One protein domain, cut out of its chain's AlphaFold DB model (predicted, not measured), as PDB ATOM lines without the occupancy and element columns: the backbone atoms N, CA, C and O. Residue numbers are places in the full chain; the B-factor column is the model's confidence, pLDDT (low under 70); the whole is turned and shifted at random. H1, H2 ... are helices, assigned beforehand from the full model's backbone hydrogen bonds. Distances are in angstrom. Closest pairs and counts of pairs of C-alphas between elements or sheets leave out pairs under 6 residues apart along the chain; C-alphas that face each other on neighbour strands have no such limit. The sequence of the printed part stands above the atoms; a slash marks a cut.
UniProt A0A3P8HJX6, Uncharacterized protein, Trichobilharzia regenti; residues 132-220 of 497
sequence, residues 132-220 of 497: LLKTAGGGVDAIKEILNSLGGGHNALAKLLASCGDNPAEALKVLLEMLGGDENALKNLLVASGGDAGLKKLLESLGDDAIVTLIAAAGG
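AT A GLANCE: This is residues 132 to 220 of the 497 residues of an uncharacterized protein of Trichobilharzia regenti (UniProt A0A3P8HJX6). Seven short helices pack crosswise into a rounded ball: H2, H3, H4 and H5 make the main body, H6 runs side by side with H3, and H7 packs on H4. The four-residue H1 sits at one end, by the start of H2. The printed part has 89 residues, with H1 to H7 in chain order and no named strand; its class is all helix. It is compact, with a radius of gyration of the C-alphas of 11.5 A and spans of 33 by 27 by 26 A.

HOW THE PARTS SIT: H1, residues 132 to 135, and H2, residues 139 to 149, touch only at the corner, and only just, with 3 pairs of C-alphas within 8 A; the closest are Leu 133 and Ala 142, 6.4 A. H3, residues 153 to 162, touches H2 about perpendicular at 87 degrees, closest C-alphas Leu 147 and Ala 156, 5.1 A. H4, residues 168 to 178, touches H3 at a steep tilt of 65 degrees, opposite ways, closest C-alphas Leu 161 and Pro 168, 5.3 A. H5, residues 185 to 192, touches H4 about perpendicular at 88 degrees, closest C-alphas Leu 176 and Ala 185, 5.1 A. H5 also touches H2, closest C-alphas Lys 144 and Ala 192, 5.2 A. H6, residues 198 to 206, touches H3 the same way at a shallow tilt of 32 degrees, only just short of steep; C-alphas His 154 and Leu 202 are closest, 5.1 A. H7, residues 210 to 217, touches H4, closest C-alphas Lys 173 and Ala 217, 4.4 A. Every O i to N i+4 pair is within hydrogen-bond range in H2, H4, H5, H6 and H7, and 5 of 6 in H3; H1 is too short for one.

IN THESE COORDINATES: H1 begins at C-alpha 132 (-22.235, -35.260, 70.368). H2 measures 16.2 A, H4 15.3 A and H3 14.9 A from first to last C-alpha. H7 ends at C-alpha 217 (-11.723, -19.949, 66.257).

THE WHOLE: The C-alphas farthest apart, Gly 137 and Asp 208, are 32.9 A apart. The printed part has no cut and no long link. Mean pLDDT of the printed part is 85.3; residues 195 to 198 are under 70.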
ATOM      1  N   LEU A 132     -21.478 -35.290  69.118       95.44
ATOM      2  CA  LEU A 132     -22.235 -35.260  70.368       95.44
ATOM      3  C   LEU A 132     -23.198 -34.068  70.391       95.44
ATOM      4  O   LEU A 132     -24.393 -34.257  70.605       95.44
ATOM      5  N   LEU A 133     -22.702 -32.863  70.095       94.25
ATOM      6  CA  LEU A 133     -23.516 -31.645  70.064       94.25
ATOM      7  C   LEU A 133     -24.621 -31.732  69.013       94.25
ATOM      8  O   LEU A 133     -25.775 -31.446  69.322       94.25
ATOM      9  N   LYS A 134     -24.306 -32.194  67.798       92.88
ATOM     10  CA  LYS A 134     -25.301 -32.379  66.733       92.88
ATOM     11  C   LYS A 134     -26.393 -33.369  67.137       92.88
ATOM     12  O   LYS A 134     -27.564 -33.143  66.846       92.88
ATOM     13  N   THR A 135     -26.018 -34.448  67.821       92.25
ATOM     14  CA  THR A 135     -26.976 -35.442  68.323       92.25
ATOM     15  C   THR A 135     -27.844 -34.880  69.447       92.25
ATOM     16  O   THR A 135     -29.043 -35.148  69.492       92.25
ATOM     17  N   ALA A 136     -27.268 -34.050  70.315       92.25
ATOM     18  CA  ALA A 136     -27.980 -33.357  71.383       92.25
ATOM     19  C   ALA A 136     -28.870 -32.195  70.885       92.25
ATOM     20  O   ALA A 136     -29.437 -31.468  71.693       92.25
ATOM     21  N   GLY A 137     -29.028 -32.020  69.568       85.62
ATOM     22  CA  GLY A 137     -29.853 -30.968  68.964       85.62
ATOM     23  C   GLY A 137     -29.113 -29.657  68.676       85.62
ATOM     24  O   GLY A 137     -29.685 -28.772  68.044       85.62
ATOM     25  N   GLY A 138     -27.837 -29.550  69.060       85.19
ATOM     26  CA  GLY A 138     -26.995 -28.369  68.861       85.19
ATOM     27  C   GLY A 138     -27.395 -27.168  69.725       85.19
ATOM     28  O   GLY A 138     -28.174 -27.279  70.672       85.19
ATOM     29  N   GLY A 139     -26.847 -25.998  69.389       86.06
ATOM     30  CA  GLY A 139     -27.240 -24.728  69.993       86.06
ATOM     31  C   GLY A 139     -26.740 -24.486  71.419       86.06
ATOM     32  O   GLY A 139     -25.970 -25.251  72.003       86.06
ATOM     33  N   VAL A 140     -27.198 -23.359  71.971       87.00
ATOM     34  CA  VAL A 140     -26.787 -22.845  73.288       87.00
ATOM     35  C   VAL A 140     -27.132 -23.818  74.412       87.00
ATOM     36  O   VAL A 140     -26.338 -23.971  75.336       87.00
ATOM     37  N   ASP A 141     -28.290 -24.475  74.352       89.50
ATOM     38  CA  ASP A 141     -28.783 -25.293  75.463       89.50
ATOM     39  C   ASP A 141     -28.002 -26.605  75.607       89.50
ATOM     40  O   ASP A 141     -27.640 -26.971  76.723       89.50
ATOM     41  N   ALA A 142     -27.635 -27.258  74.498       91.88
ATOM     42  CA  ALA A 142     -26.768 -28.438  74.534       91.88
ATOM     43  C   ALA A 142     -25.382 -28.113  75.104       91.88
ATOM     44  O   ALA A 142     -24.862 -28.848  75.943       91.88
ATOM     45  N   ILE A 143     -24.801 -26.980  74.697       92.31
ATOM     46  CA  ILE A 143     -23.513 -26.518  75.228       92.31
ATOM     47  C   ILE A 143     -23.642 -26.191  76.719       92.31
ATOM     48  O   ILE A 143     -22.813 -26.640  77.510       92.31
ATOM     49  N   LYS A 144     -24.690 -25.464  77.126       90.06
ATOM     50  CA  LYS A 144     -24.957 -25.160  78.540       90.06
ATOM     51  C   LYS A 144     -25.075 -26.421  79.382       90.06
ATOM     52  O   LYS A 144     -24.529 -26.439  80.477       90.06
ATOM     53  N   GLU A 145     -25.732 -27.466  78.889       92.06
ATOM     54  CA  GLU A 145     -25.884 -28.708  79.648       92.06
ATOM     55  C   GLU A 145     -24.534 -29.397  79.888       92.06
ATOM     56  O   GLU A 145     -24.222 -29.784  81.017       92.06
ATOM     57  N   ILE A 146     -23.671 -29.452  78.866       93.50
ATOM     58  CA  ILE A 146     -22.301 -29.963  79.019       93.50
ATOM     59  C   ILE A 146     -21.525 -29.113  80.029       93.50
ATOM     60  O   ILE A 146     -20.929 -29.657  80.961       93.50
ATOM     61  N   LEU A 147     -21.557 -27.786  79.888       91.25
ATOM     62  CA  LEU A 147     -20.823 -26.885  80.775       91.25
ATOM     63  C   LEU A 147     -21.325 -26.975  82.224       91.25
ATOM     64  O   LEU A 147     -20.513 -27.055  83.144       91.25
ATOM     65  N   ASN A 148     -22.639 -27.039  82.441       90.25
ATOM     66  CA  ASN A 148     -23.243 -27.218  83.763       90.25
ATOM     67  C   ASN A 148     -22.808 -28.539  84.403       90.25
ATOM     68  O   ASN A 148     -22.467 -28.558  85.586       90.25
ATOM     69  N   SER A 149     -22.734 -29.622  83.622       90.81
ATOM     70  CA  SER A 149     -22.263 -30.919  84.121       90.81
ATOM     71  C   SER A 149     -20.801 -30.885  84.589       90.81
ATOM     72  O   SER A 149     -20.427 -31.634  85.489       90.81
ATOM     73  N   LEU A 150     -19.993 -29.974  84.036       90.69
ATOM     74  CA  LEU A 150     -18.594 -29.727  84.407       90.69
ATOM     75  C   LEU A 150     -18.436 -28.701  85.549       90.69
ATOM     76  O   LEU A 150     -17.315 -28.287  85.861       90.69
ATOM     77  N   GLY A 151     -19.539 -28.306  86.193       86.12
ATOM     78  CA  GLY A 151     -19.575 -27.338  87.295       86.12
ATOM     79  C   GLY A 151     -19.900 -25.902  86.873       86.12
ATOM     80  O   GLY A 151     -19.930 -25.016  87.725       86.12
ATOM     81  N   GLY A 152     -20.169 -25.671  85.585       83.50
ATOM     82  CA  GLY A 152     -20.520 -24.373  85.019       83.50
ATOM     83  C   GLY A 152     -19.350 -23.388  84.926       83.50
ATOM     84  O   GLY A 152     -18.211 -23.657  85.320       83.50
ATOM     85  N   GLY A 153     -19.645 -22.205  84.393       78.50
ATOM     86  CA  GLY A 153     -18.672 -21.122  84.290       78.50
ATOM     87  C   GLY A 153     -17.582 -21.344  83.228       78.50
ATOM     88  O   GLY A 153     -17.605 -22.276  82.429       78.50
ATOM     89  N   HIS A 154     -16.577 -20.479  83.254       74.56
ATOM     90  CA  HIS A 154     -15.432 -20.454  82.328       74.56
ATOM     91  C   HIS A 154     -14.485 -21.654  82.514       74.56
ATOM     92  O   HIS A 154     -13.946 -22.167  81.537       74.56
ATOM     93  N   ASN A 155     -14.347 -22.175  83.741       82.88
ATOM     94  CA  ASN A 155     -13.529 -23.369  83.987       82.88
ATOM     95  C   ASN A 155     -14.129 -24.616  83.323       82.88
ATOM     96  O   ASN A 155     -13.381 -25.495  82.900       82.88
ATOM     97  N   ALA A 156     -15.459 -24.696  83.205       89.12
ATOM     98  CA  ALA A 156     -16.114 -25.778  82.481       89.12
ATOM     99  C   ALA A 156     -15.769 -25.754  80.986       89.12
ATOM    100  O   ALA A 156     -15.550 -26.811  80.399       89.12
ATOM    101  N   LEU A 157     -15.659 -24.566  80.379       88.69
ATOM    102  CA  LEU A 157     -15.283 -24.441  78.972       88.69
ATOM    103  C   LEU A 157     -13.839 -24.902  78.741       88.69
ATOM    104  O   LEU A 157     -13.600 -25.697  77.839       88.69
ATOM    105  N   ALA A 158     -12.892 -24.494  79.590       85.62
ATOM    106  CA  ALA A 158     -11.508 -24.969  79.496       85.62
ATOM    107  C   ALA A 158     -11.404 -26.498  79.632       85.62
ATOM    108  O   ALA A 158     -10.727 -27.148  78.837       85.62
ATOM    109  N   LYS A 159     -12.139 -27.089  80.583       89.31
ATOM    110  CA  LYS A 159     -12.218 -28.549  80.764       89.31
ATOM    111  C   LYS A 159     -12.818 -29.264  79.555       89.31
ATOM    112  O   LYS A 159     -12.324 -30.316  79.155       89.31
ATOM    113  N   LEU A 160     -13.864 -28.693  78.957       92.44
ATOM    114  CA  LEU A 160     -14.468 -29.230  77.741       92.44
ATOM    115  C   LEU A 160     -13.474 -29.217  76.577       92.44
ATOM    116  O   LEU A 160     -13.329 -30.226  75.895       92.44
ATOM    117  N   LEU A 161     -12.764 -28.105  76.380       89.50
ATOM    118  CA  LEU A 161     -11.760 -27.977  75.323       89.50
ATOM    119  C   LEU A 161     -10.597 -28.954  75.535       89.50
ATOM    120  O   LEU A 161     -10.201 -29.630  74.590       89.50
ATOM    121  N   ALA A 162     -10.124 -29.111  76.776       87.94
ATOM    122  CA  ALA A 162      -9.130 -30.124  77.130       87.94
ATOM    123  C   ALA A 162      -9.633 -31.553  76.855       87.94
ATOM    124  O   ALA A 162      -8.862 -32.409  76.426       87.94
ATOM    125  N   SER A 163     -10.942 -31.793  77.004       90.38
ATOM    126  CA  SER A 163     -11.564 -33.085  76.686       90.38
ATOM    127  C   SER A 163     -11.626 -33.383  75.173       90.38
ATOM    128  O   SER A 163     -12.034 -34.464  74.742       90.38
ATOM    129  N   CYS A 164     -11.251 -32.427  74.320       88.81
ATOM    130  CA  CYS A 164     -11.177 -32.605  72.870       88.81
ATOM    131  C   CYS A 164      -9.755 -32.894  72.358       88.81
ATOM    132  O   CYS A 164      -9.595 -33.122  71.154       88.81
ATOM    133  N   GLY A 165      -8.751 -32.930  73.243       84.50
ATOM    134  CA  GLY A 165      -7.340 -33.158  72.915       84.50
ATOM    135  C   GLY A 165      -6.549 -31.867  72.671       84.50
ATOM    136  O   GLY A 165      -6.917 -30.798  73.148       84.50
ATOM    137  N   ASP A 166      -5.468 -31.963  71.896       81.44
ATOM    138  CA  ASP A 166      -4.438 -30.910  71.788       81.44
ATOM    139  C   ASP A 166      -4.781 -29.750  70.826       81.44
ATOM    140  O   ASP A 166      -3.912 -28.950  70.482       81.44
ATOM    141  N   ASN A 167      -6.029 -29.645  70.347       83.25
ATOM    142  CA  ASN A 167      -6.451 -28.578  69.427       83.25
ATOM    143  C   ASN A 167      -7.678 -27.807  69.953       83.25
ATOM    144  O   ASN A 167      -8.796 -27.988  69.452       83.25
ATOM    145  N   PRO A 168      -7.485 -26.927  70.953       85.19
ATOM    146  CA  PRO A 168      -8.570 -26.147  71.541       85.19
ATOM    147  C   PRO A 168      -9.186 -25.150  70.552       85.19
ATOM    148  O   PRO A 168     -10.373 -24.859  70.661       85.19
ATOM    149  N   ALA A 169      -8.430 -24.661  69.561       85.56
ATOM    150  CA  ALA A 169      -8.940 -23.717  68.564       85.56
ATOM    151  C   ALA A 169     -10.020 -24.349  67.673       85.56
ATOM    152  O   ALA A 169     -11.080 -23.758  67.478       85.56
ATOM    153  N   GLU A 170      -9.796 -25.571  67.178       89.38
ATOM    154  CA  GLU A 170     -10.795 -26.258  66.349       89.38
ATOM    155  C   GLU A 170     -11.996 -26.730  67.186       89.38
ATOM    156  O   GLU A 170     -13.135 -26.656  66.728       89.38
ATOM    157  N   ALA A 171     -11.776 -27.147  68.440       91.69
ATOM    158  CA  ALA A 171     -12.869 -27.455  69.366       91.69
ATOM    159  C   ALA A 171     -13.749 -26.222  69.626       91.69
ATOM    160  O   ALA A 171     -14.978 -26.296  69.564       91.69
ATOM    161  N   LEU A 172     -13.122 -25.069  69.862       91.06
ATOM    162  CA  LEU A 172     -13.810 -23.803  70.063       91.06
ATOM    163  C   LEU A 172     -14.563 -23.370  68.803       91.06
ATOM    164  O   LEU A 172     -15.710 -22.941  68.897       91.06
ATOM    165  N   LYS A 173     -13.967 -23.544  67.624       91.06
ATOM    166  CA  LYS A 173     -14.624 -23.271  66.344       91.06
ATOM    167  C   LYS A 173     -15.891 -24.111  66.165       91.06
ATOM    168  O   LYS A 173     -16.925 -23.554  65.813       91.06
ATOM    169  N   VAL A 174     -15.857 -25.403  66.500       92.44
ATOM    170  CA  VAL A 174     -17.062 -26.254  66.505       92.44
ATOM    171  C   VAL A 174     -18.131 -25.692  67.443       92.44
ATOM    172  O   VAL A 174     -19.299 -25.641  67.065       92.44
ATOM    173  N   LEU A 175     -17.761 -25.236  68.644       92.75
ATOM    174  CA  LEU A 175     -18.720 -24.605  69.558       92.75
ATOM    175  C   LEU A 175     -19.343 -23.349  68.939       92.75
ATOM    176  O   LEU A 175     -20.557 -23.176  69.015       92.75
ATOM    177  N   LEU A 176     -18.544 -22.501  68.290       91.12
ATOM    178  CA  LEU A 176     -19.032 -21.291  67.625       91.12
ATOM    179  C   LEU A 176     -19.952 -21.615  66.436       91.12
ATOM    180  O   LEU A 176     -21.007 -21.000  66.298       91.12
ATOM    181  N   GLU A 177     -19.622 -22.622  65.627       90.44
ATOM    182  CA  GLU A 177     -20.473 -23.107  64.531       90.44
ATOM    183  C   GLU A 177     -21.813 -23.653  65.050       90.44
ATOM    184  O   GLU A 177     -22.870 -23.329  64.507       90.44
ATOM    185  N   MET A 178     -21.800 -24.416  66.151       89.12
ATOM    186  CA  MET A 178     -23.023 -24.914  66.803       89.12
ATOM    187  C   MET A 178     -23.883 -23.792  67.398       89.12
ATOM    188  O   MET A 178     -25.080 -23.986  67.614       89.12
ATOM    189  N   LEU A 179     -23.291 -22.622  67.643       87.38
ATOM    190  CA  LEU A 179     -23.958 -21.409  68.113       87.38
ATOM    191  C   LEU A 179     -24.416 -20.490  66.971       87.38
ATOM    192  O   LEU A 179     -24.792 -19.348  67.230       87.38
ATOM    193  N   GLY A 180     -24.418 -20.993  65.733       78.69
ATOM    194  CA  GLY A 180     -24.886 -20.293  64.537       78.69
ATOM    195  C   GLY A 180     -23.764 -19.796  63.627       78.69
ATOM    196  O   GLY A 180     -24.052 -19.372  62.511       78.69
ATOM    197  N   GLY A 181     -22.501 -19.854  64.073       77.56
ATOM    198  CA  GLY A 181     -21.333 -19.414  63.300       77.56
ATOM    199  C   GLY A 181     -21.345 -17.929  62.931       77.56
ATOM    200  O   GLY A 181     -20.546 -17.494  62.104       77.56
ATOM    201  N   ASP A 182     -22.267 -17.160  63.507       78.31
ATOM    202  CA  ASP A 182     -22.413 -15.739  63.256       78.31
ATOM    203  C   ASP A 182     -21.558 -14.911  64.225       78.31
ATOM    204  O   ASP A 182     -20.936 -15.401  65.170       78.31
ATOM    205  N   GLU A 183     -21.552 -13.605  64.000       70.44
ATOM    206  CA  GLU A 183     -20.870 -12.613  64.834       70.44
ATOM    207  C   GLU A 183     -21.329 -12.584  66.310       70.44
ATOM    208  O   GLU A 183     -20.670 -11.957  67.141       70.44
ATOM    209  N   ASN A 184     -22.437 -13.244  66.671       81.25
ATOM    210  CA  ASN A 184     -22.915 -13.374  68.049       81.25
ATOM    211  C   ASN A 184     -22.528 -14.712  68.694       81.25
ATOM    212  O   ASN A 184     -22.713 -14.861  69.904       81.25
ATOM    213  N   ALA A 185     -21.967 -15.666  67.948       87.44
ATOM    214  CA  ALA A 185     -21.612 -16.988  68.460       87.44
ATOM    215  C   ALA A 185     -20.693 -16.910  69.691       87.44
ATOM    216  O   ALA A 185     -20.951 -17.567  70.699       87.44
ATOM    217  N   LEU A 186     -19.674 -16.042  69.665       87.19
ATOM    218  CA  LEU A 186     -18.761 -15.873  70.801       87.19
ATOM    219  C   LEU A 186     -19.470 -15.269  72.021       87.19
ATOM    220  O   LEU A 186     -19.276 -15.731  73.143       87.19
ATOM    221  N   LYS A 187     -20.355 -14.291  71.806       84.38
ATOM    222  CA  LYS A 187     -21.192 -13.730  72.876       84.38
ATOM    223  C   LYS A 187     -22.089 -14.806  73.493       84.38
ATOM    224  O   LYS A 187     -22.162 -14.925  74.714       84.38
ATOM    225  N   ASN A 188     -22.738 -15.617  72.661       85.38
ATOM    226  CA  ASN A 188     -23.594 -16.715  73.103       85.38
ATOM    227  C   ASN A 188     -22.799 -17.768  73.891       85.38
ATOM    228  O   ASN A 188     -23.296 -18.285  74.893       85.38
ATOM    229  N   LEU A 189     -21.552 -18.034  73.495       87.94
ATOM    230  CA  LEU A 189     -20.657 -18.935  74.215       87.94
ATOM    231  C   LEU A 189     -20.277 -18.386  75.594       87.94
ATOM    232  O   LEU A 189     -20.298 -19.131  76.576       87.94
ATOM    233  N   LEU A 190     -19.976 -17.089  75.695       82.75
ATOM    234  CA  LEU A 190     -19.705 -16.437  76.980       82.75
ATOM    235  C   LEU A 190     -20.936 -16.479  77.896       82.75
ATOM    236  O   LEU A 190     -20.809 -16.787  79.081       82.75
ATOM    237  N   VAL A 191     -22.139 -16.272  77.348       80.12
ATOM    238  CA  VAL A 191     -23.404 -16.433  78.089       80.12
ATOM    239  C   VAL A 191     -23.578 -17.873  78.578       80.12
ATOM    240  O   VAL A 191     -23.945 -18.083  79.733       80.12
ATOM    241  N   ALA A 192     -23.285 -18.870  77.740       80.00
ATOM    242  CA  ALA A 192     -23.320 -20.278  78.136       80.00
ATOM    243  C   ALA A 192     -22.273 -20.619  79.214       80.00
ATOM    244  O   ALA A 192     -22.505 -21.497  80.038       80.00
ATOM    245  N   SER A 193     -21.161 -19.879  79.243       77.25
ATOM    246  CA  SER A 193     -20.027 -20.067  80.157       77.25
ATOM    247  C   SER A 193     -20.063 -19.144  81.388       77.25
ATOM    248  O   SER A 193     -19.048 -18.996  82.067       77.25
ATOM    249  N   GLY A 194     -21.204 -18.522  81.708       70.31
ATOM    250  CA  GLY A 194     -21.395 -17.769  82.958       70.31
ATOM    251  C   GLY A 194     -21.374 -16.231  82.871       70.31
ATOM    252  O   GLY A 194     -21.261 -15.590  83.915       70.31
ATOM    253  N   GLY A 195     -21.523 -15.631  81.683       69.56
ATOM    254  CA  GLY A 195     -21.819 -14.194  81.496       69.56
ATOM    255  C   GLY A 195     -20.605 -13.254  81.368       69.56
ATOM    256  O   GLY A 195     -19.495 -13.697  81.082       69.56
ATOM    257  N   ASP A 196     -20.822 -11.943  81.572       55.78
ATOM    258  CA  ASP A 196     -19.904 -10.843  81.183       55.78
ATOM    259  C   ASP A 196     -18.541 -10.834  81.906       55.78
ATOM    260  O   ASP A 196     -17.531 -10.419  81.341       55.78
ATOM    261  N   ALA A 197     -18.457 -11.362  83.135       62.44
ATOM    262  CA  ALA A 197     -17.172 -11.556  83.826       62.44
ATOM    263  C   ALA A 197     -16.363 -12.747  83.267       62.44
ATOM    264  O   ALA A 197     -15.247 -13.021  83.721       62.44
ATOM    265  N   GLY A 198     -16.946 -13.484  82.319       66.75
ATOM    266  CA  GLY A 198     -16.456 -14.761  81.834       66.75
ATOM    267  C   GLY A 198     -15.245 -14.658  80.929       66.75
ATOM    268  O   GLY A 198     -14.416 -15.556  80.986       66.75
ATOM    269  N   LEU A 199     -15.076 -13.570  80.166       78.06
ATOM    270  CA  LEU A 199     -13.949 -13.487  79.237       78.06
ATOM    271  C   LEU A 199     -12.610 -13.459  79.976       78.06
ATOM    272  O   LEU A 199     -11.760 -14.279  79.676       78.06
ATOM    273  N   LYS A 200     -12.424 -12.588  80.979       77.50
ATOM    274  CA  LYS A 200     -11.149 -12.518  81.717       77.50
ATOM    275  C   LYS A 200     -10.740 -13.880  82.280       77.50
ATOM    276  O   LYS A 200      -9.614 -14.323  82.099       77.50
ATOM    277  N   LYS A 201     -11.681 -14.556  82.934       76.75
ATOM    278  CA  LYS A 201     -11.431 -15.864  83.538       76.75
ATOM    279  C   LYS A 201     -11.286 -16.971  82.494       76.75
ATOM    280  O   LYS A 201     -10.563 -17.930  82.729       76.75
ATOM    281  N   LEU A 202     -11.938 -16.835  81.338       79.88
ATOM    282  CA  LEU A 202     -11.712 -17.704  80.191       79.88
ATOM    283  C   LEU A 202     -10.274 -17.554  79.687       79.88
ATOM    284  O   LEU A 202      -9.605 -18.566  79.505       79.88
ATOM    285  N   LEU A 203      -9.778 -16.321  79.546       83.69
ATOM    286  CA  LEU A 203      -8.386 -16.061  79.175       83.69
ATOM    287  C   LEU A 203      -7.417 -16.684  80.185       83.69
ATOM    288  O   LEU A 203      -6.524 -17.422  79.787       83.69
ATOM    289  N   GLU A 204      -7.653 -16.488  81.486       81.81
ATOM    290  CA  GLU A 204      -6.855 -17.115  82.552       81.81
ATOM    291  C   GLU A 204      -6.871 -18.652  82.469       81.81
ATOM    292  O   GLU A 204      -5.849 -19.292  82.696       81.81
ATOM    293  N   SER A 205      -8.014 -19.255  82.128       77.12
ATOM    294  CA  SER A 205      -8.159 -20.715  82.040       77.12
ATOM    295  C   SER A 205      -7.555 -21.334  80.776       77.12
ATOM    296  O   SER A 205      -7.156 -22.496  80.805       77.12
ATOM    297  N   LEU A 206      -7.503 -20.576  79.678       81.50
ATOM    298  CA  LEU A 206      -6.917 -20.996  78.402       81.50
ATOM    299  C   LEU A 206      -5.405 -20.724  78.332       81.50
ATOM    300  O   LEU A 206      -4.731 -21.296  77.479       81.50
ATOM    301  N   GLY A 207      -4.871 -19.892  79.231       83.44
ATOM    302  CA  GLY A 207      -3.445 -19.582  79.328       83.44
ATOM    303  C   GLY A 207      -2.977 -18.526  78.324       83.44
ATOM    304  O   GLY A 207      -3.759 -17.721  77.821       83.44
ATOM    305  N   ASP A 208      -1.676 -18.519  78.039       81.94
ATOM    306  CA  ASP A 208      -1.016 -17.429  77.304       81.94
ATOM    307  C   ASP A 208      -1.499 -17.297  75.842       81.94
ATOM    308  O   ASP A 208      -1.592 -16.187  75.313       81.94
ATOM    309  N   ASP A 209      -1.910 -18.405  75.214       85.25
ATOM    310  CA  ASP A 209      -2.401 -18.441  73.826       85.25
ATOM    311  C   ASP A 209      -3.920 -18.215  73.706       85.25
ATOM    312  O   ASP A 209      -4.514 -18.405  72.636       85.25
ATOM    313  N   ALA A 210      -4.587 -17.809  74.790       87.38
ATOM    314  CA  ALA A 210      -6.042 -17.697  74.833       87.38
ATOM    315  C   ALA A 210      -6.610 -16.760  73.759       87.38
ATOM    316  O   ALA A 210      -7.566 -17.117  73.067       87.38
ATOM    317  N   ILE A 211      -6.020 -15.572  73.587       90.75
ATOM    318  CA  ILE A 211      -6.497 -14.581  72.609       90.75
ATOM    319  C   ILE A 211      -6.271 -15.069  71.179       90.75
ATOM    320  O   ILE A 211      -7.165 -14.932  70.347       90.75
ATOM    321  N   VAL A 212      -5.120 -15.692  70.909       91.06
ATOM    322  CA  VAL A 212      -4.819 -16.299  69.604       91.06
ATOM    323  C   VAL A 212      -5.854 -17.376  69.280       91.06
ATOM    324  O   VAL A 212      -6.441 -17.370  68.200       91.06
ATOM    325  N   THR A 213      -6.136 -18.252  70.245       88.81
ATOM    326  CA  THR A 213      -7.110 -19.342  70.121       88.81
ATOM    327  C   THR A 213      -8.519 -18.810  69.852       88.81
ATOM    328  O   THR A 213      -9.196 -19.296  68.946       88.81
ATOM    329  N   LEU A 214      -8.953 -17.787  70.595       89.75
ATOM    330  CA  LEU A 214     -10.268 -17.161  70.432       89.75
ATOM    331  C   LEU A 214     -10.416 -16.482  69.068       89.75
ATOM    332  O   LEU A 214     -11.408 -16.717  68.379       89.75
ATOM    333  N   ILE A 215      -9.430 -15.674  68.665       90.94
ATOM    334  CA  ILE A 215      -9.456 -14.978  67.375       90.94
ATOM    335  C   ILE A 215      -9.436 -15.993  66.232       90.94
ATOM    336  O   ILE A 215     -10.246 -15.871  65.316       90.94
ATOM    337  N   ALA A 216      -8.584 -17.021  66.290       90.06
ATOM    338  CA  ALA A 216      -8.520 -18.063  65.267       90.06
ATOM    339  C   ALA A 216      -9.847 -18.826  65.134       90.06
ATOM    340  O   ALA A 216     -10.352 -18.990  64.022       90.06
ATOM    341  N   ALA A 217     -10.447 -19.238  66.255       89.31
ATOM    342  CA  ALA A 217     -11.723 -19.949  66.257       89.31
ATOM    343  C   ALA A 217     -12.876 -19.096  65.709       89.31
ATOM    344  O   ALA A 217     -13.752 -19.614  65.022       89.31
ATOM    345  N   ALA A 218     -12.853 -17.787  65.970       88.56
ATOM    346  CA  ALA A 218     -13.849 -16.833  65.488       88.56
ATOM    347  C   ALA A 218     -13.599 -16.340  64.042       88.56
ATOM    348  O   ALA A 218     -14.190 -15.348  63.617       88.56
ATOM    349  N   GLY A 219     -12.739 -17.021  63.276       86.62
ATOM    350  CA  GLY A 219     -12.499 -16.743  61.853       86.62
ATOM    351  C   GLY A 219     -11.181 -16.029  61.538       86.62
ATOM    352  O   GLY A 219     -10.895 -15.784  60.369       86.62
ATOM    353  N   GLY A 220     -10.361 -15.735  62.549       88.94
ATOM    354  CA  GLY A 220      -9.048 -15.105  62.408       88.94
ATOM    355  C   GLY A 220      -9.105 -13.632  61.993       88.94
ATOM    356  O   GLY A 220     -10.154 -13.110  61.614       88.94
TER     357      GLY A 220